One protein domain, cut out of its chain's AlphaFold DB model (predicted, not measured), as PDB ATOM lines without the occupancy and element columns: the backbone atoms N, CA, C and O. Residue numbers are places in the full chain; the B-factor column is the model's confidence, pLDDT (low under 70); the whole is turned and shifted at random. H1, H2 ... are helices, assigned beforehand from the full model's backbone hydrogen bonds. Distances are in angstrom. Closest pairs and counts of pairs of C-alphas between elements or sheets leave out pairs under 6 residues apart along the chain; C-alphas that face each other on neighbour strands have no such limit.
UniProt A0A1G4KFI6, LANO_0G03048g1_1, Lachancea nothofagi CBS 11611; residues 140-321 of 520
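AT A GLANCE: This is residues 140 to 321 of the 520 residues of the protein "LANO_0G03048g1_1" of Lachancea nothofagi CBS 11611 (UniProt A0A1G4KFI6). H7 runs through the middle of a rounded helical body, in an up-and-down bundle with H4, H5 and H8, each running against the one before it. H9 packs on H7 on the side away from H5, H6 packs steeply tilted near one end of the bundle, H3 is beside H4, and the hairpin of H1 and H2 lies at the outside. The printed part has 182 residues with nine named helices, H1 to H9 in order, and no named strand: all helix. It is compact, with a radius of gyration of the C-alphas of 16.1 A and spans of 42 by 41 by 40 A.

IN THESE COORDINATES: Find C-alpha 140 at (-25.791, 42.019, -0.777); H1, the longest helix, runs from there to residue 159, 29.1 A. Next come H2, residues 168 to 175, H3, 180 to 185, and H4, 189 to 199. H5, 207 to 224, spans 25.8 A; H6 is 234 to 242. H7, 256 to 273, spans 26.1 A, and H8, 276 to 293, 25.4 A. H9, 303 to 319, ends at (-17.836, 34.005, 29.077).

HOW THE PARTS SIT: Start at H1: it forms a hairpin with H2, closest at C-alphas 146 and 175, 5.1 A. H1 only just touches H9, with 3 pairs of C-alphas within 8 A, closest 156 and 307, 6.7 A. H9 touches H7 at C-alphas 305 and 260, 6.4 A. H7 and H4, the hubs, touch at 265 and 191, 6.4 A, at a shallow tilt of 12 degrees, the same way. H8 touches H7 at 278 and 270, 5.5 A, and H5 at 289 and 219, 6.0 A. H3 touches H4 at 183 and 192, 5.9 A; H6 touches H7 at 242 and 258, 5.6 A. Every O i to N i+4 pair is within hydrogen-bond range in H1 to H7 and H9; in H8, 11 of 14 are.

THE WHOLE: The farthest C-alphas, Glu 248 and Leu 321, are 47.2 A apart. The printed part has no cut; the link from H6 to H7 is long. The model's pLDDT is under 70 at residues 161 to 166, 168 to 169, 172, 246 to 251 and 294 to 300.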
ATOM      1  N   ASP A 140     -27.039  41.382  -1.199       96.38
ATOM      2  CA  ASP A 140     -25.791  42.019  -0.777       96.38
ATOM      3  C   ASP A 140     -25.542  41.821   0.734       96.38
ATOM      4  O   ASP A 140     -24.394  41.705   1.168       96.38
ATOM      5  N   ALA A 141     -26.597  41.805   1.558       96.50
ATOM      6  CA  ALA A 141     -26.500  41.525   2.993       96.50
ATOM      7  C   ALA A 141     -26.236  40.033   3.267       96.50
ATOM      8  O   ALA A 141     -25.378  39.694   4.083       96.50
ATOM      9  N   MET A 142     -26.890  39.138   2.520       96.25
ATOM     10  CA  MET A 142     -26.603  37.700   2.537       96.25
ATOM     11  C   MET A 142     -25.153  37.423   2.128       96.25
ATOM     12  O   MET A 142     -24.514  36.557   2.716       96.25
ATOM     13  N   GLY A 143     -24.595  38.200   1.194       96.00
ATOM     14  CA  GLY A 143     -23.177  38.169   0.831       96.00
ATOM     15  C   GLY A 143     -22.252  38.378   2.027       96.00
ATOM     16  O   GLY A 143     -21.374  37.556   2.259       96.00
ATOM     17  N   GLN A 144     -22.515  39.390   2.858       95.69
ATOM     18  CA  GLN A 144     -21.719  39.633   4.070       95.69
ATOM     19  C   GLN A 144     -21.821  38.484   5.080       95.69
ATOM     20  O   GLN A 144     -20.837  38.137   5.731       95.69
ATOM     21  N   PHE A 145     -22.995  37.856   5.196       96.69
ATOM     22  CA  PHE A 145     -23.144  36.660   6.022       96.69
ATOM     23  C   PHE A 145     -22.370  35.460   5.454       96.69
ATOM     24  O   PHE A 145     -21.717  34.742   6.210       96.69
ATOM     25  N   ARG A 146     -22.393  35.254   4.131       96.25
ATOM     26  CA  ARG A 146     -21.602  34.208   3.465       96.25
ATOM     27  C   ARG A 146     -20.109  34.405   3.696       96.25
ATOM     28  O   ARG A 146     -19.440  33.441   4.058       96.25
ATOM     29  N   ASP A 147     -19.624  35.638   3.572       95.12
ATOM     30  CA  ASP A 147     -18.228  35.989   3.835       95.12
ATOM     31  C   ASP A 147     -17.853  35.701   5.295       95.12
ATOM     32  O   ASP A 147     -16.818  35.088   5.559       95.12
ATOM     33  N   LEU A 148     -18.723  36.061   6.247       95.88
ATOM     34  CA  LEU A 148     -18.544  35.754   7.668       95.88
ATOM     35  C   LEU A 148     -18.440  34.243   7.917       95.88
ATOM     36  O   LEU A 148     -17.503  33.787   8.575       95.88
ATOM     37  N   VAL A 149     -19.367  33.453   7.372       95.38
ATOM     38  CA  VAL A 149     -19.344  31.988   7.506       95.38
ATOM     39  C   VAL A 149     -18.101  31.390   6.842       95.38
ATOM     40  O   VAL A 149     -17.475  30.504   7.422       95.38
ATOM     41  N   GLY A 150     -17.703  31.892   5.672       93.94
ATOM     42  CA  GLY A 150     -16.474  31.481   4.993       93.94
ATOM     43  C   GLY A 150     -15.229  31.752   5.837       93.94
ATOM     44  O   GLY A 150     -14.385  30.869   5.995       93.94
ATOM     45  N   CYS A 151     -15.152  32.926   6.470       93.44
ATOM     46  CA  CYS A 151     -14.071  33.267   7.394       93.44
ATOM     47  C   CYS A 151     -14.050  32.338   8.617       93.44
ATOM     48  O   CYS A 151     -12.984  31.853   8.988       93.44
ATOM     49  N   LEU A 152     -15.211  32.030   9.206       93.56
ATOM     50  CA  LEU A 152     -15.324  31.092  10.331       93.56
ATOM     51  C   LEU A 152     -14.894  29.662   9.960       93.56
ATOM     52  O   LEU A 152     -14.297  28.962  10.781       93.56
ATOM     53  N   LEU A 153     -15.207  29.205   8.748       91.44
ATOM     54  CA  LEU A 153     -14.810  27.878   8.270       91.44
ATOM     55  C   LEU A 153     -13.310  27.803   7.972       91.44
ATOM     56  O   LEU A 153     -12.672  26.830   8.359       91.44
ATOM     57  N   ASN A 154     -12.745  28.837   7.347       88.50
ATOM     58  CA  ASN A 154     -11.305  28.931   7.092       88.50
ATOM     59  C   ASN A 154     -10.502  28.998   8.402       88.50
ATOM     60  O   ASN A 154      -9.460  28.373   8.557       88.50
ATOM     61  N   LEU A 155     -11.018  29.720   9.394       88.56
ATOM     62  CA  LEU A 155     -10.402  29.764  10.714       88.56
ATOM     63  C   LEU A 155     -10.416  28.382  11.389       88.56
ATOM     64  O   LEU A 155      -9.411  27.946  11.941       88.56
ATOM     65  N   TYR A 156     -11.536  27.661  11.286       87.88
ATOM     66  CA  TYR A 156     -11.648  26.296  11.797       87.88
ATOM     67  C   TYR A 156     -10.703  25.318  11.077       87.88
ATOM     68  O   TYR A 156     -10.044  24.524  11.745       87.88
ATOM     69  N   SER A 157     -10.579  25.395   9.746       84.69
ATOM     70  CA  SER A 157      -9.707  24.497   8.970       84.69
ATOM     71  C   SER A 157      -8.220  24.687   9.272       84.69
ATOM     72  O   SER A 157      -7.455  23.726   9.225       84.69
ATOM     73  N   LYS A 158      -7.800  25.910   9.615       82.94
ATOM     74  CA  LYS A 158      -6.425  26.199  10.042       82.94
ATOM     75  C   LYS A 158      -6.094  25.636  11.421       82.94
ATOM     76  O   LYS A 158      -4.928  25.362  11.692       82.94
ATOM     77  N   TRP A 159      -7.083  25.538  12.305       78.31
ATOM     78  CA  TRP A 159      -6.852  25.296  13.729       78.31
ATOM     79  C   TRP A 159      -7.195  23.886  14.196       78.31
ATOM     80  O   TRP A 159      -6.627  23.443  15.194       78.31
ATOM     81  N   GLU A 160      -8.072  23.159  13.503       73.38
ATOM     82  CA  GLU A 160      -8.189  21.721  13.731       73.38
ATOM     83  C   GLU A 160      -7.163  20.929  12.918       73.38
ATOM     84  O   GLU A 160      -6.994  21.102  11.714       73.38
ATOM     85  N   VAL A 161      -6.485  20.016  13.618       55.75
ATOM     86  CA  VAL A 161      -5.384  19.181  13.114       55.75
ATOM     87  C   VAL A 161      -5.836  18.244  11.984       55.75
ATOM     88  O   VAL A 161      -5.028  17.842  11.147       55.75
ATOM     89  N   ASP A 162      -7.129  17.917  11.911       62.12
ATOM     90  CA  ASP A 162      -7.690  17.038  10.882       62.12
ATOM     91  C   ASP A 162      -8.176  17.837   9.658       62.12
ATOM     92  O   ASP A 162      -9.373  17.947   9.371       62.12
ATOM     93  N   GLN A 163      -7.213  18.387   8.906       57.47
ATOM     94  CA  GLN A 163      -7.422  19.156   7.663       57.47
ATOM     95  C   GLN A 163      -8.200  18.392   6.572       57.47
ATOM     96  O   GLN A 163      -8.569  18.967   5.549       57.47
ATOM     97  N   SER A 164      -8.483  17.101   6.771       58.38
ATOM     98  CA  SER A 164      -9.275  16.285   5.848       58.38
ATOM     99  C   SER A 164     -10.769  16.649   5.816       58.38
ATOM    100  O   SER A 164     -11.472  16.251   4.886       58.38
ATOM    101  N   CYS A 165     -11.270  17.405   6.804       59.03
ATOM    102  CA  CYS A 165     -12.707  17.622   6.999       59.03
ATOM    103  C   CYS A 165     -13.295  18.850   6.275       59.03
ATOM    104  O   CYS A 165     -14.501  18.873   6.026       59.03
ATOM    105  N   VAL A 166     -12.490  19.871   5.947       66.00
ATOM    106  CA  VAL A 166     -12.972  21.140   5.363       66.00
ATOM    107  C   VAL A 166     -12.026  21.592   4.248       66.00
ATOM    108  O   VAL A 166     -11.003  22.217   4.509       66.00
ATOM    109  N   SER A 167     -12.362  21.268   2.998       70.75
ATOM    110  CA  SER A 167     -11.673  21.784   1.807       70.75
ATOM    111  C   SER A 167     -12.302  23.093   1.318       70.75
ATOM    112  O   SER A 167     -13.475  23.348   1.588       70.75
ATOM    113  N   ASP A 168     -11.574  23.881   0.520       69.44
ATOM    114  CA  ASP A 168     -12.101  25.112  -0.103       69.44
ATOM    115  C   ASP A 168     -13.405  24.854  -0.879       69.44
ATOM    116  O   ASP A 168     -14.362  25.619  -0.785       69.44
ATOM    117  N   SER A 169     -13.509  23.700  -1.547       64.88
ATOM    118  CA  SER A 169     -14.740  23.274  -2.224       64.88
ATOM    119  C   SER A 169     -15.928  23.086  -1.274       64.88
ATOM    120  O   SER A 169     -17.055  23.408  -1.643       64.88
ATOM    121  N   VAL A 170     -15.700  22.599  -0.049       73.88
ATOM    122  CA  VAL A 170     -16.748  22.478   0.978       73.88
ATOM    123  C   VAL A 170     -17.159  23.863   1.469       73.88
ATOM    124  O   VAL A 170     -18.343  24.088   1.704       73.88
ATOM    125  N   ILE A 171     -16.226  24.807   1.592       76.50
ATOM    126  CA  ILE A 171     -16.534  26.183   2.001       76.50
ATOM    127  C   ILE A 171     -17.423  26.863   0.950       76.50
ATOM    128  O   ILE A 171     -18.494  27.374   1.292       76.50
ATOM    129  N   ASP A 172     -17.043  26.804  -0.326       69.00
ATOM    130  CA  ASP A 172     -17.790  27.426  -1.429       69.00
ATOM    131  C   ASP A 172     -19.178  26.794  -1.622       69.00
ATOM    132  O   ASP A 172     -20.198  27.486  -1.721       69.00
ATOM    133  N   GLU A 173     -19.260  25.459  -1.606       76.31
ATOM    134  CA  GLU A 173     -20.528  24.734  -1.751       76.31
ATOM    135  C   GLU A 173     -21.485  25.003  -0.579       76.31
ATOM    136  O   GLU A 173     -22.707  24.919  -0.723       76.31
ATOM    137  N   ARG A 174     -20.958  25.307   0.612       79.62
ATOM    138  CA  ARG A 174     -21.781  25.531   1.808       79.62
ATOM    139  C   ARG A 174     -22.207  26.979   1.955       79.62
ATOM    140  O   ARG A 174     -23.360  27.213   2.310       79.62
ATOM    141  N   THR A 175     -21.329  27.929   1.661       85.50
ATOM    142  CA  THR A 175     -21.648  29.358   1.753       85.50
ATOM    143  C   THR A 175     -22.630  29.785   0.663       85.50
ATOM    144  O   THR A 175     -23.587  30.496   0.958       85.50
ATOM    145  N   SER A 176     -22.493  29.276  -0.565       87.56
ATOM    146  CA  SER A 176     -23.399  29.585  -1.690       87.56
ATOM    147  C   SER A 176     -24.872  29.215  -1.447       87.56
ATOM    148  O   SER A 176     -25.768  29.773  -2.081       87.56
ATOM    149  N   ARG A 177     -25.152  28.323  -0.489       89.69
ATOM    150  CA  ARG A 177     -26.520  27.935  -0.107       89.69
ATOM    151  C   ARG A 177     -27.274  29.040   0.635       89.69
ATOM    152  O   ARG A 177     -28.500  29.006   0.656       89.69
ATOM    153  N   TYR A 178     -26.578  30.018   1.214       94.31
ATOM    154  CA  TYR A 178     -27.195  31.143   1.923       94.31
ATOM    155  C   TYR A 178     -27.541  32.281   0.954       94.31
ATOM    156  O   TYR A 178     -26.989  33.378   1.042       94.31
ATOM    157  N   SER A 179     -28.425  32.003  -0.004       96.25
ATOM    158  CA  SER A 179     -29.113  33.020  -0.811       96.25
ATOM    159  C   SER A 179     -30.591  33.068  -0.430       96.25
ATOM    160  O   SER A 179     -31.134  32.094   0.100       96.25
ATOM    161  N   VAL A 180     -31.249  34.193  -0.693       96.81
ATOM    162  CA  VAL A 180     -32.673  34.393  -0.401       96.81
ATOM    163  C   VAL A 180     -33.500  33.340  -1.115       96.81
ATOM    164  O   VAL A 180     -34.314  32.675  -0.480       96.81
ATOM    165  N   GLU A 181     -33.248  33.138  -2.409       95.31
ATOM    166  CA  GLU A 181     -33.955  32.141  -3.211       95.31
ATOM    167  C   GLU A 181     -33.743  30.728  -2.665       95.31
ATOM    168  O   GLU A 181     -34.711  29.998  -2.467       95.31
ATOM    169  N   ASN A 182     -32.500  30.345  -2.356       95.00
ATOM    170  CA  ASN A 182     -32.213  29.008  -1.842       95.00
ATOM    171  C   ASN A 182     -32.897  28.769  -0.494       95.00
ATOM    172  O   ASN A 182     -33.515  27.723  -0.308       95.00
ATOM    173  N   LEU A 183     -32.817  29.716   0.441       95.88
ATOM    174  CA  LEU A 183     -33.454  29.567   1.751       95.88
ATOM    175  C   LEU A 183     -34.982  29.564   1.636       95.88
ATOM    176  O   LEU A 183     -35.647  28.770   2.301       95.88
ATOM    177  N   PHE A 184     -35.539  30.412   0.769       96.06
ATOM    178  CA  PHE A 184     -36.976  30.500   0.548       96.06
ATOM    179  C   PHE A 184     -37.523  29.234  -0.114       96.06
ATOM    180  O   PHE A 184     -38.439  28.611   0.422       96.06
ATOM    181  N   PHE A 185     -36.969  28.815  -1.254       93.88
ATOM    182  CA  PHE A 185     -37.484  27.673  -2.010       93.88
ATOM    183  C   PHE A 185     -37.232  26.337  -1.319       93.88
ATOM    184  O   PHE A 185     -38.087  25.469  -1.423       93.88
ATOM    185  N   ASN A 186     -36.151  26.198  -0.545       92.38
ATOM    186  CA  ASN A 186     -35.915  24.995   0.256       92.38
ATOM    187  C   ASN A 186     -36.621  25.022   1.623       92.38
ATOM    188  O   ASN A 186     -36.265  24.216   2.465       92.38
ATOM    189  N   ASP A 187     -37.565  25.927   1.899       92.75
ATOM    190  CA  ASP A 187     -38.307  25.993   3.178       92.75
ATOM    191  C   ASP A 187     -37.460  26.230   4.439       92.75
ATOM    192  O   ASP A 187     -37.937  26.057   5.556       92.75
ATOM    193  N   GLN A 188     -36.238  26.747   4.299       94.06
ATOM    194  CA  GLN A 188     -35.377  27.144   5.421       94.06
ATOM    195  C   GLN A 188     -35.745  28.546   5.937       94.06
ATOM    196  O   GLN A 188     -34.896  29.422   6.136       94.06
ATOM    197  N   LEU A 189     -37.047  28.767   6.137       95.38
ATOM    198  CA  LEU A 189     -37.635  30.071   6.437       95.38
ATOM    199  C   LEU A 189     -37.178  30.666   7.777       95.38
ATOM    200  O   LEU A 189     -36.921  31.869   7.798       95.38
ATOM    201  N   PRO A 190     -37.007  29.898   8.875       96.31
ATOM    202  CA  PRO A 190     -36.487  30.464  10.118       96.31
ATOM    203  C   PRO A 190     -35.099  31.082   9.945       96.31
ATOM    204  O   PRO A 190     -34.845  32.172  10.451       96.31
ATOM    205  N   LEU A 191     -34.209  30.435   9.182       96.94
ATOM    206  CA  LEU A 191     -32.880  30.983   8.911       96.94
ATOM    207  C   LEU A 191     -32.957  32.226   8.013       96.94
ATOM    208  O   LEU A 191     -32.256  33.201   8.270       96.94
ATOM    209  N   LEU A 192     -33.834  32.232   7.003       97.75
ATOM    210  CA  LEU A 192     -34.085  33.433   6.200       97.75
ATOM    211  C   LEU A 192     -34.541  34.604   7.083       97.75
ATOM    212  O   LEU A 192     -33.990  35.699   6.983       97.75
ATOM    213  N   LEU A 193     -35.506  34.368   7.975       97.88
ATOM    214  CA  LEU A 193     -36.015  35.383   8.896       97.88
ATOM    215  C   LEU A 193     -34.962  35.832   9.916       97.88
ATOM    216  O   LEU A 193     -34.920  37.018  10.225       97.88
ATOM    217  N   CYS A 194     -34.076  34.940  10.372       98.00
ATOM    218  CA  CYS A 194     -32.931  35.282  11.222       98.00
ATOM    219  C   CYS A 194     -32.053  36.353  10.571       98.00
ATOM    220  O   CYS A 194     -31.753  37.384  11.178       98.00
ATOM    221  N   LEU A 195     -31.672  36.109   9.314       98.19
ATOM    222  CA  LEU A 195     -30.785  36.973   8.542       98.19
ATOM    223  C   LEU A 195     -31.481  38.277   8.146       98.19
ATOM    224  O   LEU A 195     -30.882  39.348   8.243       98.19
ATOM    225  N   VAL A 196     -32.760  38.209   7.767       97.81
ATOM    226  CA  VAL A 196     -33.567  39.405   7.511       97.81
ATOM    227  C   VAL A 196     -33.676  40.257   8.772       97.81
ATOM    228  O   VAL A 196     -33.342  41.433   8.715       97.81
ATOM    229  N   ASN A 197     -34.075  39.682   9.908       96.69
ATOM    230  CA  ASN A 197     -34.182  40.405  11.175       96.69
ATOM    231  C   ASN A 197     -32.830  40.977  11.617       96.69
ATOM    232  O   ASN A 197     -32.770  42.036  12.237       96.69
ATOM    233  N   PHE A 198     -31.721  40.311  11.297       96.88
ATOM    234  CA  PHE A 198     -30.405  40.815  11.658       96.88
ATOM    235  C   PHE A 198     -30.059  42.097  10.887       96.88
ATOM    236  O   PHE A 198     -29.698  43.102  11.509       96.88
ATOM    237  N   TYR A 199     -30.207  42.081   9.559       97.06
ATOM    238  CA  TYR A 199     -29.790  43.176   8.675       97.06
ATOM    239  C   TYR A 199     -30.856  44.244   8.424       97.06
ATOM    240  O   TYR A 199     -30.515  45.351   8.005       97.06
ATOM    241  N   PHE A 200     -32.126  43.935   8.660       95.44
ATOM    242  CA  PHE A 200     -33.247  44.815   8.375       95.44
ATOM    243  C   PHE A 200     -34.151  44.947   9.592       95.44
ATOM    244  O   PHE A 200     -34.420  43.990  10.314       95.44
ATOM    245  N   ASP A 201     -34.646  46.159   9.791       91.62
ATOM    246  CA  ASP A 201     -35.731  46.432  10.707       91.62
ATOM    247  C   ASP A 201     -37.062  46.248   9.975       91.62
ATOM    248  O   ASP A 201     -37.412  47.027   9.081       91.62
ATOM    249  N   VAL A 202     -37.760  45.160  10.303       91.06
ATOM    250  CA  VAL A 202     -39.018  44.757   9.668       91.06
ATOM    251  C   VAL A 202     -40.159  45.001  10.648       91.06
ATOM    252  O   VAL A 202     -40.274  44.317  11.666       91.06
ATOM    253  N   GLY A 203     -41.018  45.969  10.329       84.19
ATOM    254  CA  GLY A 203     -42.169  46.325  11.155       84.19
ATOM    255  C   GLY A 203     -43.064  45.117  11.444       84.19
ATOM    256  O   GLY A 203     -43.451  44.380  10.540       84.19
ATOM    257  N   GLY A 204     -43.376  44.896  12.723       82.56
ATOM    258  CA  GLY A 204     -44.254  43.805  13.160       82.56
ATOM    259  C   GLY A 204     -43.634  42.400  13.126       82.56
ATOM    260  O   GLY A 204     -44.308  41.443  13.511       82.56
ATOM    261  N   LEU A 205     -42.371  42.235  12.711       89.81
ATOM    262  CA  LEU A 205     -41.681  40.946  12.788       89.81
ATOM    263  C   LEU A 205     -41.200  40.687  14.223       89.81
ATOM    264  O   LEU A 205     -40.130  41.131  14.630       89.81
ATOM    265  N   LYS A 206     -41.973  39.915  14.990       89.81
ATOM    266  CA  LYS A 206     -41.583  39.442  16.329       89.81
ATOM    267  C   LYS A 206     -40.653  38.225  16.228       89.81
ATOM    268  O   LYS A 206     -41.028  37.117  16.603       89.81
ATOM    269  N   TYR A 207     -39.462  38.415  15.654       93.88
ATOM    270  CA  TYR A 207     -38.536  37.311  15.369       93.88
ATOM    271  C   TYR A 207     -38.085  36.554  16.628       93.88
ATOM    272  O   TYR A 207     -37.955  35.335  16.597       93.88
ATOM    273  N   GLU A 208     -37.877  37.260  17.737       93.19
ATOM    274  CA  GLU A 208     -37.479  36.650  19.011       93.19
ATOM    275  C   GLU A 208     -38.520  35.633  19.501       93.19
ATOM    276  O   GLU A 208     -38.168  34.496  19.791       93.19
ATOM    277  N   ASN A 209     -39.812  35.971  19.421       93.38
ATOM    278  CA  ASN A 209     -40.894  35.038  19.748       93.38
ATOM    279  C   ASN A 209     -40.882  33.790  18.853       93.38
ATOM    280  O   ASN A 209     -41.141  32.691  19.337       93.38
ATOM    281  N   LEU A 210     -40.594  33.945  17.554       94.94
ATOM    282  CA  LEU A 210     -40.456  32.805  16.641       94.94
ATOM    283  C   LEU A 210     -39.298  31.896  17.070       94.94
ATOM    284  O   LEU A 210     -39.452  30.677  17.073       94.94
ATOM    285  N   PHE A 211     -38.144  32.484  17.394       96.56
ATOM    286  CA  PHE A 211     -36.971  31.742  17.847       96.56
ATOM    287  C   PHE A 211     -37.278  30.959  19.129       96.56
ATOM    288  O   PHE A 211     -37.057  29.747  19.159       96.56
ATOM    289  N   ASP A 212     -37.848  31.622  20.134       95.56
ATOM    290  CA  ASP A 212     -38.168  31.024  21.433       95.56
ATOM    291  C   ASP A 212     -39.135  29.851  21.280       95.56
ATOM    292  O   ASP A 212     -38.851  28.742  21.729       95.56
ATOM    293  N   GLN A 213     -40.240  30.057  20.557       95.00
ATOM    294  CA  GLN A 213     -41.235  29.011  20.318       95.00
ATOM    295  C   GLN A 213     -40.658  27.828  19.547       95.00
ATOM    296  O   GLN A 213     -40.969  26.684  19.858       95.00
ATOM    297  N   LEU A 214     -39.802  28.082  18.554       96.06
ATOM    298  CA  LEU A 214     -39.158  27.022  17.787       96.06
ATOM    299  C   LEU A 214     -38.303  26.131  18.696       96.06
ATOM    300  O   LEU A 214     -38.363  24.902  18.593       96.06
ATOM    301  N   VAL A 215     -37.498  26.740  19.569       96.44
ATOM    302  CA  VAL A 215     -36.611  25.995  20.468       96.44
ATOM    303  C   VAL A 215     -37.396  25.311  21.582       96.44
ATOM    304  O   VAL A 215     -37.105  24.153  21.884       96.44
ATOM    305  N   ASP A 216     -38.395  25.973  22.162       95.69
ATOM    306  CA  ASP A 216     -39.249  25.378  23.192       95.69
ATOM    307  C   ASP A 216     -40.033  24.184  22.640       95.69
ATOM    308  O   ASP A 216     -39.971  23.101  23.222       95.69
ATOM    309  N   ASP A 217     -40.676  24.328  21.478       95.62
ATOM    310  CA  ASP A 217     -41.408  23.239  20.829       95.62
ATOM    311  C   ASP A 217     -40.484  22.065  20.500       95.62
ATOM    312  O   ASP A 217     -40.838  20.909  20.743       95.62
ATOM    313  N   TYR A 218     -39.271  22.336  20.000       95.56
ATOM    314  CA  TYR A 218     -38.264  21.293  19.825       95.56
ATOM    315  C   TYR A 218     -37.980  20.563  21.143       95.56
ATOM    316  O   TYR A 218     -38.003  19.331  21.174       95.56
ATOM    317  N   CYS A 219     -37.699  21.305  22.217       94.00
ATOM    318  CA  CYS A 219     -37.301  20.728  23.496       94.00
ATOM    319  C   CYS A 219     -38.416  19.876  24.109       94.00
ATOM    320  O   CYS A 219     -38.157  18.743  24.519       94.00
ATOM    321  N   VAL A 220     -39.652  20.380  24.107       93.94
ATOM    322  CA  VAL A 220     -40.835  19.658  24.599       93.94
ATOM    323  C   VAL A 220     -41.053  18.386  23.783       93.94
ATOM    324  O   VAL A 220     -41.014  17.285  24.334       93.94
ATOM    325  N   MET A 221     -41.159  18.503  22.453       94.50
ATOM    326  CA  MET A 221     -41.394  17.348  21.583       94.50
ATOM    327  C   MET A 221     -40.276  16.305  21.670       94.50
ATOM    328  O   MET A 221     -40.533  15.111  21.507       94.50
ATOM    329  N   ALA A 222     -39.025  16.722  21.879       90.75
ATOM    330  CA  ALA A 222     -37.893  15.808  21.971       90.75
ATOM    331  C   ALA A 222     -37.838  15.058  23.313       90.75
ATOM    332  O   ALA A 222     -37.467  13.884  23.316       90.75
ATOM    333  N   ILE A 223     -38.209  15.703  24.426       89.62
ATOM    334  CA  ILE A 223     -38.200  15.099  25.770       89.62
ATOM    335  C   ILE A 223     -39.427  14.212  25.989       89.62
ATOM    336  O   ILE A 223     -39.288  13.084  26.461       89.62
ATOM    337  N   GLU A 224     -40.613  14.710  25.648       90.88
ATOM    338  CA  GLU A 224     -41.895  14.056  25.960       90.88
ATOM    339  C   GLU A 224     -42.293  13.001  24.914       90.88
ATOM    340  O   GLU A 224     -43.223  12.226  25.108       90.88
ATOM    341  N   ASP A 225     -41.534  12.923  23.821       87.19
ATOM    342  CA  ASP A 225     -41.845  12.157  22.613       87.19
ATOM    343  C   ASP A 225     -43.178  12.561  21.930       87.19
ATOM    344  O   ASP A 225     -43.747  11.804  21.138       87.19
ATOM    345  N   ASP A 226     -43.641  13.787  22.180       89.31
ATOM    346  CA  ASP A 226     -44.895  14.319  21.647       89.31
ATOM    347  C   ASP A 226     -44.805  14.715  20.173       89.31
ATOM    348  O   ASP A 226     -43.760  15.134  19.667       89.31
ATOM    349  N   LYS A 227     -45.925  14.556  19.454       90.19
ATOM    350  CA  LYS A 227     -46.021  14.850  18.012       90.19
ATOM    351  C   LYS A 227     -46.186  16.334  17.704       90.19
ATOM    352  O   LYS A 227     -45.805  16.750  16.609       90.19
ATOM    353  N   ASP A 228     -46.749  17.072  18.650       91.88
ATOM    354  CA  ASP A 228     -47.206  18.440  18.486       91.88
ATOM    355  C   ASP A 228     -46.605  19.293  19.608       91.88
ATOM    356  O   ASP A 228     -46.715  18.935  20.779       91.88
ATOM    357  N   GLY A 229     -45.936  20.386  19.245       91.25
ATOM    358  CA  GLY A 229     -45.581  21.461  20.165       91.25
ATOM    359  C   GLY A 229     -46.732  22.454  20.329       91.25
ATOM    360  O   GLY A 229     -47.852  22.230  19.862       91.25
ATOM    361  N   VAL A 230     -46.451  23.588  20.964       90.88
ATOM    362  CA  VAL A 230     -47.415  24.683  21.117       90.88
ATOM    363  C   VAL A 230     -47.718  25.327  19.763       90.88
ATOM    364  O   VAL A 230     -48.874  25.623  19.462       90.88
ATOM    365  N   CYS A 231     -46.693  25.542  18.935       91.62
ATOM    366  CA  CYS A 231     -46.811  26.245  17.657       91.62
ATOM    367  C   CYS A 231     -46.525  25.342  16.454       91.62
ATOM    368  O   CYS A 231     -47.177  25.478  15.414       91.62
ATOM    369  N   PHE A 232     -45.583  24.410  16.591       93.69
ATOM    370  CA  PHE A 232     -45.112  23.553  15.513       93.69
ATOM    371  C   PHE A 232     -45.315  22.076  15.835       93.69
ATOM    372  O   PHE A 232     -44.900  21.583  16.879       93.69
ATOM    373  N   ASP A 233     -45.870  21.335  14.880       92.88
ATOM    374  CA  ASP A 233     -45.757  19.878  14.887       92.88
ATOM    375  C   ASP A 233     -44.353  19.426  14.431       92.88
ATOM    376  O   ASP A 233     -43.611  20.162  13.763       92.88
ATOM    377  N   ARG A 234     -43.986  18.175  14.748       92.25
ATOM    378  CA  ARG A 234     -42.675  17.594  14.396       92.25
ATOM    379  C   ARG A 234     -42.335  17.688  12.916       92.25
ATOM    380  O   ARG A 234     -41.165  17.865  12.573       92.25
ATOM    381  N   ARG A 235     -43.316  17.492  12.033       90.81
ATOM    382  CA  ARG A 235     -43.106  17.478  10.580       90.81
ATOM    383  C   ARG A 235     -42.819  18.892  10.095       90.81
ATOM    384  O   ARG A 235     -41.853  19.090   9.366       90.81
ATOM    385  N   THR A 236     -43.625  19.851  10.528       90.69
ATOM    386  CA  THR A 236     -43.498  21.269  10.192       90.69
ATOM    387  C   THR A 236     -42.149  21.807  10.657       90.69
ATOM    388  O   THR A 236     -41.397  22.354   9.851       90.69
ATOM    389  N   LEU A 237     -41.773  21.544  11.911       93.19
ATOM    390  CA  LEU A 237     -40.476  21.953  12.436       93.19
ATOM    391  C   LEU A 237     -39.309  21.263  11.710       93.19
ATOM    392  O   LEU A 237     -38.320  21.909  11.363       93.19
ATOM    393  N   SER A 238     -39.425  19.960  11.425       92.06
ATOM    394  CA  SER A 238     -38.393  19.233  10.672       92.06
ATOM    395  C   SER A 238     -38.190  19.812   9.278       92.06
ATOM    396  O   SER A 238     -37.049  19.978   8.849       92.06
ATOM    397  N   ASN A 239     -39.281  20.163   8.599       90.81
ATOM    398  CA  ASN A 239     -39.238  20.786   7.284       90.81
ATOM    399  C   ASN A 239     -38.618  22.183   7.343       90.81
ATOM    400  O   ASN A 239     -37.758  22.479   6.526       90.81
ATOM    401  N   TYR A 240     -38.971  23.009   8.330       92.44
ATOM    402  CA  TYR A 240     -38.401  24.351   8.449       92.44
ATOM    403  C   TYR A 240     -36.903  24.368   8.770       92.44
ATOM    404  O   TYR A 240     -36.187  25.279   8.357       92.44
ATOM    405  N   ILE A 241     -36.414  23.368   9.503       92.31
ATOM    406  CA  ILE A 241     -35.000  23.272   9.874       92.31
ATOM    407  C   ILE A 241     -34.166  22.595   8.787       92.31
ATOM    408  O   ILE A 241     -33.087  23.075   8.435       92.31
ATOM    409  N   VAL A 242     -34.629  21.461   8.257       90.69
ATOM    410  CA  VAL A 242     -33.869  20.697   7.257       90.69
ATOM    411  C   VAL A 242     -34.029  21.300   5.865       90.69
ATOM    412  O   VAL A 242     -33.052  21.399   5.116       90.69
ATOM    413  N   GLY A 243     -35.237  21.757   5.563       87.75
ATOM    414  CA  GLY A 243     -35.695  22.152   4.247       87.75
ATOM    415  C   GLY A 243     -36.335  21.015   3.451       87.75
ATOM    416  O   GLY A 243     -36.279  19.847   3.849       87.75
ATOM    417  N   GLU A 244     -36.933  21.347   2.306       82.06
ATOM    418  CA  GLU A 244     -37.466  20.357   1.366       82.06
ATOM    419  C   GLU A 244     -36.327  19.571   0.700       82.06
ATOM    420  O   GLU A 244     -35.561  20.088  -0.115       82.06
ATOM    421  N   THR A 245     -36.210  18.283   1.029       70.19
ATOM    422  CA  THR A 245     -35.323  17.360   0.316       70.19
ATOM    423  C   THR A 245     -36.095  16.663  -0.797       70.19
ATOM    424  O   THR A 245     -37.149  16.083  -0.556       70.19
ATOM    425  N   LYS A 246     -35.547  16.657  -2.021       63.81
ATOM    426  CA  LYS A 246     -36.134  15.944  -3.179       63.81
ATOM    427  C   LYS A 246     -36.275  14.431  -2.960       63.81
ATOM    428  O   LYS A 246     -37.000  13.769  -3.693       63.81
ATOM    429  N   GLU A 247     -35.571  13.884  -1.973       60.38
ATOM    430  CA  GLU A 247     -35.709  12.499  -1.543       60.38
ATOM    431  C   GLU A 247     -36.813  12.418  -0.477       60.38
ATOM    432  O   GLU A 247     -36.643  12.872   0.653       60.38
ATOM    433  N   GLU A 248     -37.962  11.842  -0.852       48.28
ATOM    434  CA  GLU A 248     -39.178  11.694  -0.024       48.28
ATOM    435  C   GLU A 248     -38.984  10.822   1.238       48.28
ATOM    436  O   GLU A 248     -39.900  10.660   2.049       48.28
ATOM    437  N   SER A 249     -37.798  10.244   1.443       49.84
ATOM    438  CA  SER A 249     -37.493   9.415   2.605       49.84
ATOM    439  C   SER A 249     -37.033  10.254   3.800       49.84
ATOM    440  O   SER A 249     -35.847  10.336   4.102       49.84
ATOM    441  N   GLY A 250     -38.013  10.814   4.510       53.34
ATOM    442  CA  GLY A 250     -37.963  11.030   5.957       53.34
ATOM    443  C   GLY A 250     -36.956  12.065   6.458       53.34
ATOM    444  O   GLY A 250     -35.904  11.707   6.992       53.34
ATOM    445  N   THR A 251     -37.350  13.341   6.464       62.50
ATOM    446  CA  THR A 251     -36.846  14.308   7.450       62.50
ATOM    447  C   THR A 251     -37.296  13.852   8.839       62.50
ATOM    448  O   THR A 251     -38.325  14.252   9.377       62.50
ATOM    449  N   HIS A 252     -36.559  12.898   9.406       77.19
ATOM    450  CA  HIS A 252     -36.846  12.386  10.731       77.19
ATOM    451  C   HIS A 252     -36.554  13.484  11.750       77.19
ATOM    452  O   HIS A 252     -35.414  13.936  11.871       77.19
ATOM    453  N   PHE A 253     -37.581  13.875  12.503       82.75
ATOM    454  CA  PHE A 253     -37.416  14.638  13.734       82.75
ATOM    455  C   PHE A 253     -36.403  13.911  14.631       82.75
ATOM    456  O   PHE A 253     -36.455  12.684  14.748       82.75
ATOM    457  N   ASN A 254     -35.437  14.638  15.197       81.25
ATOM    458  CA  ASN A 254     -34.267  14.078  15.901       81.25
ATOM    459  C   ASN A 254     -33.327  13.194  15.052       81.25
ATOM    460  O   ASN A 254     -32.438  12.529  15.587       81.25
ATOM    461  N   GLY A 255     -33.488  13.178  13.730       84.75
ATOM    462  CA  GLY A 255     -32.546  12.559  12.806       84.75
ATOM    463  C   GLY A 255     -31.233  13.339  12.724       84.75
ATOM    464  O   GLY A 255     -31.168  14.526  13.036       84.75
ATOM    465  N   GLU A 256     -30.173  12.684  12.254       84.31
ATOM    466  CA  GLU A 256     -28.831  13.277  12.185       84.31
ATOM    467  C   GLU A 256     -28.801  14.604  11.403       84.31
ATOM    468  O   GLU A 256     -28.187  15.572  11.847       84.31
ATOM    469  N   ILE A 257     -29.503  14.673  10.266       86.50
ATOM    470  CA  ILE A 257     -29.577  15.882   9.431       86.50
ATOM    471  C   ILE A 257     -30.301  17.017  10.164       86.50
ATOM    472  O   ILE A 257     -29.835  18.155  10.131       86.50
ATOM    473  N   PHE A 258     -31.403  16.709  10.853       89.62
ATOM    474  CA  PHE A 258     -32.150  17.690  11.638       89.62
ATOM    475  C   PHE A 258     -31.272  18.287  12.737       89.62
ATOM    476  O   PHE A 258     -31.137  19.504  12.814       89.62
ATOM    477  N   ILE A 259     -30.596  17.442  13.522       88.88
ATOM    478  CA  ILE A 259     -29.712  17.897  14.603       88.88
ATOM    479  C   ILE A 259     -28.581  18.770  14.056       88.88
ATOM    480  O   ILE A 259     -28.299  19.825  14.620       88.88
ATOM    481  N   LYS A 260     -27.961  18.399  12.928       88.31
ATOM    482  CA  LYS A 260     -26.939  19.238  12.274       88.31
ATOM    483  C   LYS A 260     -27.482  20.623  11.937       88.31
ATOM    484  O   LYS A 260     -26.861  21.629  12.269       88.31
ATOM    485  N   LYS A 261     -28.639  20.674  11.280       91.12
ATOM    486  CA  LYS A 261     -29.239  21.922  10.805       91.12
ATOM    487  C   LYS A 261     -29.754  22.797  11.943       91.12
ATOM    488  O   LYS A 261     -29.501  23.997  11.909       91.12
ATOM    489  N   LEU A 262     -30.365  22.210  12.971       93.88
ATOM    490  CA  LEU A 262     -30.783  22.938  14.167       93.88
ATOM    491  C   LEU A 262     -29.569  23.492  14.921       93.88
ATOM    492  O   LEU A 262     -29.554  24.664  15.274       93.88
ATOM    493  N   THR A 263     -28.510  22.692  15.084       93.19
ATOM    494  CA  THR A 263     -27.259  23.147  15.716       93.19
ATOM    495  C   THR A 263     -26.684  24.364  14.990       93.19
ATOM    496  O   THR A 263     -26.318  25.339  15.636       93.19
ATOM    497  N   LEU A 264     -26.639  24.333  13.652       93.88
ATOM    498  CA  LEU A 264     -26.175  25.463  12.844       93.88
ATOM    499  C   LEU A 264     -27.088  26.683  12.961       93.88
ATOM    500  O   LEU A 264     -26.593  27.792  13.131       93.88
ATOM    501  N   PHE A 265     -28.406  26.482  12.896       95.62
ATOM    502  CA  PHE A 265     -29.386  27.549  13.070       95.62
ATOM    503  C   PHE A 265     -29.161  28.283  14.395       95.62
ATOM    504  O   PHE A 265     -28.995  29.499  14.392       95.62
ATOM    505  N   LEU A 266     -29.070  27.558  15.510       96.00
ATOM    506  CA  LEU A 266     -28.854  28.166  16.823       96.00
ATOM    507  C   LEU A 266     -27.458  28.790  16.955       96.00
ATOM    508  O   LEU A 266     -27.320  29.888  17.486       96.00
ATOM    509  N   PHE A 267     -26.426  28.144  16.405       95.44
ATOM    510  CA  PHE A 267     -25.070  28.693  16.375       95.44
ATOM    511  C   PHE A 267     -25.008  30.053  15.670       95.44
ATOM    512  O   PHE A 267     -24.377  30.982  16.175       95.44
ATOM    513  N   TYR A 268     -25.700  30.212  14.540       96.75
ATOM    514  CA  TYR A 268     -25.721  31.483  13.820       96.75
ATOM    515  C   TYR A 268     -26.386  32.615  14.604       96.75
ATOM    516  O   TYR A 268     -25.985  33.763  14.432       96.75
ATOM    517  N   HIS A 269     -27.310  32.318  15.520       96.88
ATOM    518  CA  HIS A 269     -27.842  33.348  16.412       96.88
ATOM    519  C   HIS A 269     -26.763  33.894  17.339       96.88
ATOM    520  O   HIS A 269     -26.636  35.106  17.473       96.88
ATOM    521  N   ILE A 270     -25.933  33.018  17.905       95.62
ATOM    522  CA  ILE A 270     -24.825  33.432  18.773       95.62
ATOM    523  C   ILE A 270     -23.801  34.249  17.975       95.62
ATOM    524  O   ILE A 270     -23.368  35.310  18.417       95.62
ATOM    525  N   VAL A 271     -23.446  33.798  16.767       96.56
ATOM    526  CA  VAL A 271     -22.493  34.498  15.888       96.56
ATOM    527  C   VAL A 271     -22.974  35.906  15.523       96.56
ATOM    528  O   VAL A 271     -22.166  36.838  15.483       96.56
ATOM    529  N   LEU A 272     -24.268  36.059  15.237       96.62
ATOM    530  CA  LEU A 272     -24.856  37.321  14.796       96.62
ATOM    531  C   LEU A 272     -25.166  38.262  15.963       96.62
ATOM    532  O   LEU A 272     -24.774  39.426  15.915       96.62
ATOM    533  N   TYR A 273     -25.846  37.771  16.997       95.12
ATOM    534  CA  TYR A 273     -26.428  38.592  18.060       95.12
ATOM    535  C   TYR A 273     -25.647  38.564  19.380       95.12
ATOM    536  O   TYR A 273     -25.831  39.465  20.192       95.12
ATOM    537  N   GLY A 274     -24.770  37.583  19.600       91.75
ATOM    538  CA  GLY A 274     -23.974  37.466  20.823       91.75
ATOM    539  C   GLY A 274     -24.545  36.510  21.862       91.75
ATOM    540  O   GLY A 274     -25.346  35.625  21.551       91.75
ATOM    541  N   PHE A 275     -24.051  36.631  23.097       87.62
ATOM    542  CA  PHE A 275     -24.225  35.589  24.106       87.62
ATOM    543  C   PHE A 275     -25.553  35.634  24.850       87.62
ATOM    544  O   PHE A 275     -26.104  34.568  25.078       87.62
ATOM    545  N   ASP A 276     -26.046  36.812  25.219       84.44
ATOM    546  CA  ASP A 276     -27.051  36.977  26.279       84.44
ATOM    547  C   ASP A 276     -28.216  35.982  26.196       84.44
ATOM    548  O   ASP A 276     -28.245  34.986  26.911       84.44
ATOM    549  N   HIS A 277     -29.151  36.211  25.281       91.00
ATOM    550  CA  HIS A 277     -30.293  35.319  25.102       91.00
ATOM    551  C   HIS A 277     -29.875  34.008  24.423       91.00
ATOM    552  O   HIS A 277     -30.151  32.908  24.893       91.00
ATOM    553  N   TYR A 278     -29.143  34.092  23.313       93.38
ATOM    554  CA  TYR A 278     -28.984  32.957  22.403       93.38
ATOM    555  C   TYR A 278     -28.028  31.866  22.896       93.38
ATOM    556  O   TYR A 278     -28.254  30.688  22.609       93.38
ATOM    557  N   MET A 279     -26.975  32.217  23.642       89.56
ATOM    558  CA  MET A 279     -26.056  31.223  24.209       89.56
ATOM    559  C   MET A 279     -26.710  30.470  25.364       89.56
ATOM    560  O   MET A 279     -26.526  29.259  25.477       89.56
ATOM    561  N   ASP A 280     -27.500  31.158  26.188       89.19
ATOM    562  CA  ASP A 280     -28.218  30.531  27.298       89.19
ATOM    563  C   ASP A 280     -29.263  29.548  26.761       89.19
ATOM    564  O   ASP A 280     -29.295  28.392  27.176       89.19
ATOM    565  N   TRP A 281     -30.026  29.920  25.731       93.19
ATOM    566  CA  TRP A 281     -30.933  28.983  25.057       93.19
ATOM    567  C   TRP A 281     -30.200  27.803  24.408       93.19
ATOM    568  O   TRP A 281     -30.636  26.653  24.529       93.19
ATOM    569  N   PHE A 282     -29.059  28.046  23.756       91.81
ATOM    570  CA  PHE A 282     -28.254  26.975  23.173       91.81
ATOM    571  C   PHE A 282     -27.768  25.986  24.242       91.81
ATOM    572  O   PHE A 282     -27.974  24.779  24.111       91.81
ATOM    573  N   MET A 283     -27.152  26.475  25.317       88.44
ATOM    574  CA  MET A 283     -26.537  25.629  26.341       88.44
ATOM    575  C   MET A 283     -27.575  25.005  27.280       88.44
ATOM    576  O   MET A 283     -27.549  23.797  27.520       88.44
ATOM    577  N   ASP A 284     -28.514  25.796  27.799       88.44
ATOM    578  CA  ASP A 284     -29.427  25.347  28.848       88.44
ATOM    579  C   ASP A 284     -30.666  24.630  28.329       88.44
ATOM    580  O   ASP A 284     -31.189  23.768  29.036       88.44
ATOM    581  N   ARG A 285     -31.143  24.953  27.123       91.56
ATOM    582  CA  ARG A 285     -32.308  24.278  26.534       91.56
ATOM    583  C   ARG A 285     -31.865  23.208  25.553       91.56
ATOM    584  O   ARG A 285     -32.128  22.023  25.768       91.56
ATOM    585  N   TYR A 286     -31.156  23.607  24.501       91.88
ATOM    586  CA  TYR A 286     -30.858  22.714  23.387       91.88
ATOM    587  C   TYR A 286     -29.850  21.614  23.744       91.88
ATOM    588  O   TYR A 286     -30.154  20.435  23.548       91.88
ATOM    589  N   ILE A 287     -28.684  21.957  24.302       88.81
ATOM    590  CA  ILE A 287     -27.657  20.961  24.652       88.81
ATOM    591  C   ILE A 287     -28.163  19.998  25.734       88.81
ATOM    592  O   ILE A 287     -28.053  18.786  25.546       88.81
ATOM    593  N   LYS A 288     -28.812  20.489  26.802       88.38
ATOM    594  CA  LYS A 288     -29.411  19.610  27.830       88.38
ATOM    595  C   LYS A 288     -30.462  18.661  27.248       88.38
ATOM    596  O   LYS A 288     -30.492  17.477  27.583       88.38
ATOM    597  N   THR A 289     -31.305  19.154  26.340       87.75
ATOM    598  CA  THR A 289     -32.274  18.311  25.624       87.75
ATOM    599  C   THR A 289     -31.564  17.249  24.792       87.75
ATOM    600  O   THR A 289     -31.907  16.070  24.868       87.75
ATOM    601  N   LEU A 290     -30.544  17.640  24.022       85.62
ATOM    602  CA  LEU A 290     -29.769  16.700  23.223       85.62
ATOM    603  C   LEU A 290     -29.154  15.598  24.077       85.62
ATOM    604  O   LEU A 290     -29.233  14.444  23.671       85.62
ATOM    605  N   GLU A 291     -28.573  15.931  25.232       84.62
ATOM    606  CA  GLU A 291     -27.982  14.970  26.170       84.62
ATOM    607  C   GLU A 291     -28.998  13.925  26.646       84.62
ATOM    608  O   GLU A 291     -28.692  12.729  26.636       84.62
ATOM    609  N   ASN A 292     -30.227  14.348  26.957       82.12
ATOM    610  CA  ASN A 292     -31.309  13.456  27.385       82.12
ATOM    611  C   ASN A 292     -31.777  12.503  26.272       82.12
ATOM    612  O   ASN A 292     -32.143  11.356  26.534       82.12
ATOM    613  N   VAL A 293     -31.729  12.948  25.015       76.94
ATOM    614  CA  VAL A 293     -32.223  12.191  23.849       76.94
ATOM    615  C   VAL A 293     -31.102  11.347  23.187       76.94
ATOM    616  O   VAL A 293     -31.350  10.530  22.293       76.94
ATOM    617  N   ARG A 294     -29.842  11.466  23.649       66.81
ATOM    618  CA  ARG A 294     -28.599  11.047  22.955       66.81
ATOM    619  C   ARG A 294     -28.285   9.542  22.882       66.81
ATOM    620  O   ARG A 294     -27.166   9.123  23.167       66.81
ATOM    621  N   LYS A 295     -29.188   8.695  22.384       61.97
ATOM    622  CA  LYS A 295     -28.814   7.299  22.041       61.97
ATOM    623  C   LYS A 295     -28.292   7.101  20.608       61.97
ATOM    624  O   LYS A 295     -27.823   6.007  20.310       61.97
ATOM    625  N   LYS A 296     -28.380   8.095  19.704       58.44
ATOM    626  CA  LYS A 296     -28.244   7.847  18.245       58.44
ATOM    627  C   LYS A 296     -27.377   8.803  17.404       58.44
ATOM    628  O   LYS A 296     -27.183   8.502  16.232       58.44
ATOM    629  N   VAL A 297     -26.819   9.897  17.936       62.72
ATOM    630  CA  VAL A 297     -26.002  10.833  17.124       62.72
ATOM    631  C   VAL A 297     -24.511  10.657  17.411       62.72
ATOM    632  O   VAL A 297     -24.041  10.940  18.515       62.72
ATOM    633  N   ASN A 298     -23.754  10.213  16.404       68.94
ATOM    634  CA  ASN A 298     -22.297  10.132  16.482       68.94
ATOM    635  C   ASN A 298     -21.683  11.514  16.194       68.94
ATOM    636  O   ASN A 298     -21.428  11.862  15.044       68.94
ATOM    637  N   ILE A 299     -21.477  12.317  17.241       66.94
ATOM    638  CA  ILE A 299     -20.911  13.673  17.128       66.94
ATOM    639  C   ILE A 299     -19.509  13.652  16.501       66.94
ATOM    640  O   ILE A 299     -19.177  14.520  15.701       66.94
ATOM    641  N   GLU A 300     -18.712  12.624  16.787       69.38
ATOM    642  CA  GLU A 300     -17.329  12.510  16.307       69.38
ATOM    643  C   GLU A 300     -17.227  12.300  14.791       69.38
ATOM    644  O   GLU A 300     -16.175  12.546  14.206       69.38
ATOM    645  N   LYS A 301     -18.312  11.884  14.130       78.25
ATOM    646  CA  LYS A 301     -18.361  11.752  12.666       78.25
ATOM    647  C   LYS A 301     -18.876  13.000  11.953       78.25
ATOM    648  O   LYS A 301     -18.783  13.080  10.734       78.25
ATOM    649  N   ASN A 302     -19.421  13.964  12.692       79.31
ATOM    650  CA  ASN A 302     -20.150  15.090  12.124       79.31
ATOM    651  C   ASN A 302     -19.334  16.371  12.211       79.31
ATOM    652  O   ASN A 302     -19.326  17.035  13.247       79.31
ATOM    653  N   TRP A 303     -18.673  16.722  11.108       83.56
ATOM    654  CA  TRP A 303     -17.815  17.903  11.050       83.56
ATOM    655  C   TRP A 303     -18.586  19.193  11.364       83.56
ATOM    656  O   TRP A 303     -18.034  20.046  12.042       83.56
ATOM    657  N   GLU A 304     -19.868  19.329  10.980       84.56
ATOM    658  CA  GLU A 304     -20.652  20.531  11.313       84.56
ATOM    659  C   GLU A 304     -20.810  20.700  12.829       84.56
ATOM    660  O   GLU A 304     -20.728  21.805  13.358       84.56
ATOM    661  N   VAL A 305     -21.013  19.591  13.543       84.06
ATOM    662  CA  VAL A 305     -21.146  19.613  15.002       84.06
ATOM    663  C   VAL A 305     -19.785  19.844  15.653       84.06
ATOM    664  O   VAL A 305     -19.716  20.576  16.635       84.06
ATOM    665  N   LYS A 306     -18.695  19.284  15.104       85.00
ATOM    666  CA  LYS A 306     -17.327  19.596  15.558       85.00
ATOM    667  C   LYS A 306     -16.998  21.075  15.383       85.00
ATOM    668  O   LYS A 306     -16.518  21.692  16.327       85.00
ATOM    669  N   TRP A 307     -17.332  21.640  14.225       88.88
ATOM    670  CA  TRP A 307     -17.155  23.051  13.907       88.88
ATOM    671  C   TRP A 307     -17.901  23.948  14.895       88.88
ATOM    672  O   TRP A 307     -17.297  24.831  15.496       88.88
ATOM    673  N   VAL A 308     -19.186  23.688  15.147       89.38
ATOM    674  CA  VAL A 308     -19.935  24.459  16.152       89.38
ATOM    675  C   VAL A 308     -19.347  24.261  17.549       89.38
ATOM    676  O   VAL A 308     -19.121  25.233  18.260       89.38
ATOM    677  N   ASN A 309     -19.039  23.023  17.940       86.19
ATOM    678  CA  ASN A 309     -18.458  22.721  19.248       86.19
ATOM    679  C   ASN A 309     -17.108  23.422  19.468       86.19
ATOM    680  O   ASN A 309     -16.807  23.840  20.582       86.19
ATOM    681  N   PHE A 310     -16.309  23.579  18.412       86.44
ATOM    682  CA  PHE A 310     -15.068  24.343  18.445       86.44
ATOM    683  C   PHE A 310     -15.324  25.798  18.872       86.44
ATOM    684  O   PHE A 310     -14.736  26.267  19.846       86.44
ATOM    685  N   TYR A 311     -16.269  26.481  18.222       88.62
ATOM    686  CA  TYR A 311     -16.616  27.859  18.579       88.62
ATOM    687  C   TYR A 311     -17.335  27.976  19.919       88.62
ATOM    688  O   TYR A 311     -17.079  28.916  20.660       88.62
ATOM    689  N   ILE A 312     -18.182  27.013  20.277       84.75
ATOM    690  CA  ILE A 312     -18.854  26.991  21.581       84.75
ATOM    691  C   ILE A 312     -17.842  26.899  22.722       84.75
ATOM    692  O   ILE A 312     -18.000  27.600  23.716       84.75
ATOM    693  N   LYS A 313     -16.766  26.117  22.571       83.75
ATOM    694  CA  LYS A 313     -15.665  26.112  23.545       83.75
ATOM    695  C   LYS A 313     -15.004  27.484  23.651       83.75
ATOM    696  O   LYS A 313     -14.756  27.943  24.757       83.75
ATOM    697  N   ILE A 314     -14.753  28.155  22.526       85.62
ATOM    698  CA  ILE A 314     -14.207  29.521  22.523       85.62
ATOM    699  C   ILE A 314     -15.159  30.487  23.242       85.62
ATOM    700  O   ILE A 314     -14.726  31.272  24.078       85.62
ATOM    701  N   PHE A 315     -16.457  30.409  22.964       85.88
ATOM    702  CA  PHE A 315     -17.480  31.252  23.580       85.88
ATOM    703  C   PHE A 315     -17.632  31.009  25.077       85.88
ATOM    704  O   PHE A 315     -17.722  31.964  25.846       85.88
ATOM    705  N   ASP A 316     -17.595  29.750  25.504       82.19
ATOM    706  CA  ASP A 316     -17.588  29.396  26.920       82.19
ATOM    707  C   ASP A 316     -16.350  29.966  27.620       82.19
ATOM    708  O   ASP A 316     -16.471  30.589  28.674       82.19
ATOM    709  N   LEU A 317     -15.174  29.869  26.991       81.31
ATOM    710  CA  LEU A 317     -13.953  30.485  27.508       81.31
ATOM    711  C   LEU A 317     -14.099  32.002  27.635       81.31
ATOM    712  O   LEU A 317     -13.797  32.533  28.696       81.31
ATOM    713  N   ILE A 318     -14.614  32.687  26.607       84.12
ATOM    714  CA  ILE A 318     -14.853  34.141  26.615       84.12
ATOM    715  C   ILE A 318     -15.811  34.548  27.749       84.12
ATOM    716  O   ILE A 318     -15.601  35.576  28.396       84.12
ATOM    717  N   LYS A 319     -16.852  33.747  28.012       80.69
ATOM    718  CA  LYS A 319     -17.836  34.005  29.077       80.69
ATOM    719  C   LYS A 319     -17.268  33.709  30.472       80.69
ATOM    720  O   LYS A 319     -17.536  34.452  31.417       80.69
ATOM    721  N   ASN A 320     -16.461  32.655  30.603       78.00
ATOM    722  CA  ASN A 320     -16.070  32.047  31.876       78.00
ATOM    723  C   ASN A 320     -14.546  32.055  32.143       78.00
ATOM    724  O   ASN A 320     -14.011  31.079  32.677       78.00
ATOM    725  N   LEU A 321     -13.838  33.169  31.890       75.75
ATOM    726  CA  LEU A 321     -12.409  33.377  32.239       75.75
ATOM    727  C   LEU A 321     -12.125  33.476  33.760       75.75
ATOM    728  O   LEU A 321     -11.353  34.307  34.250       75.75
TER     729      LEU A 321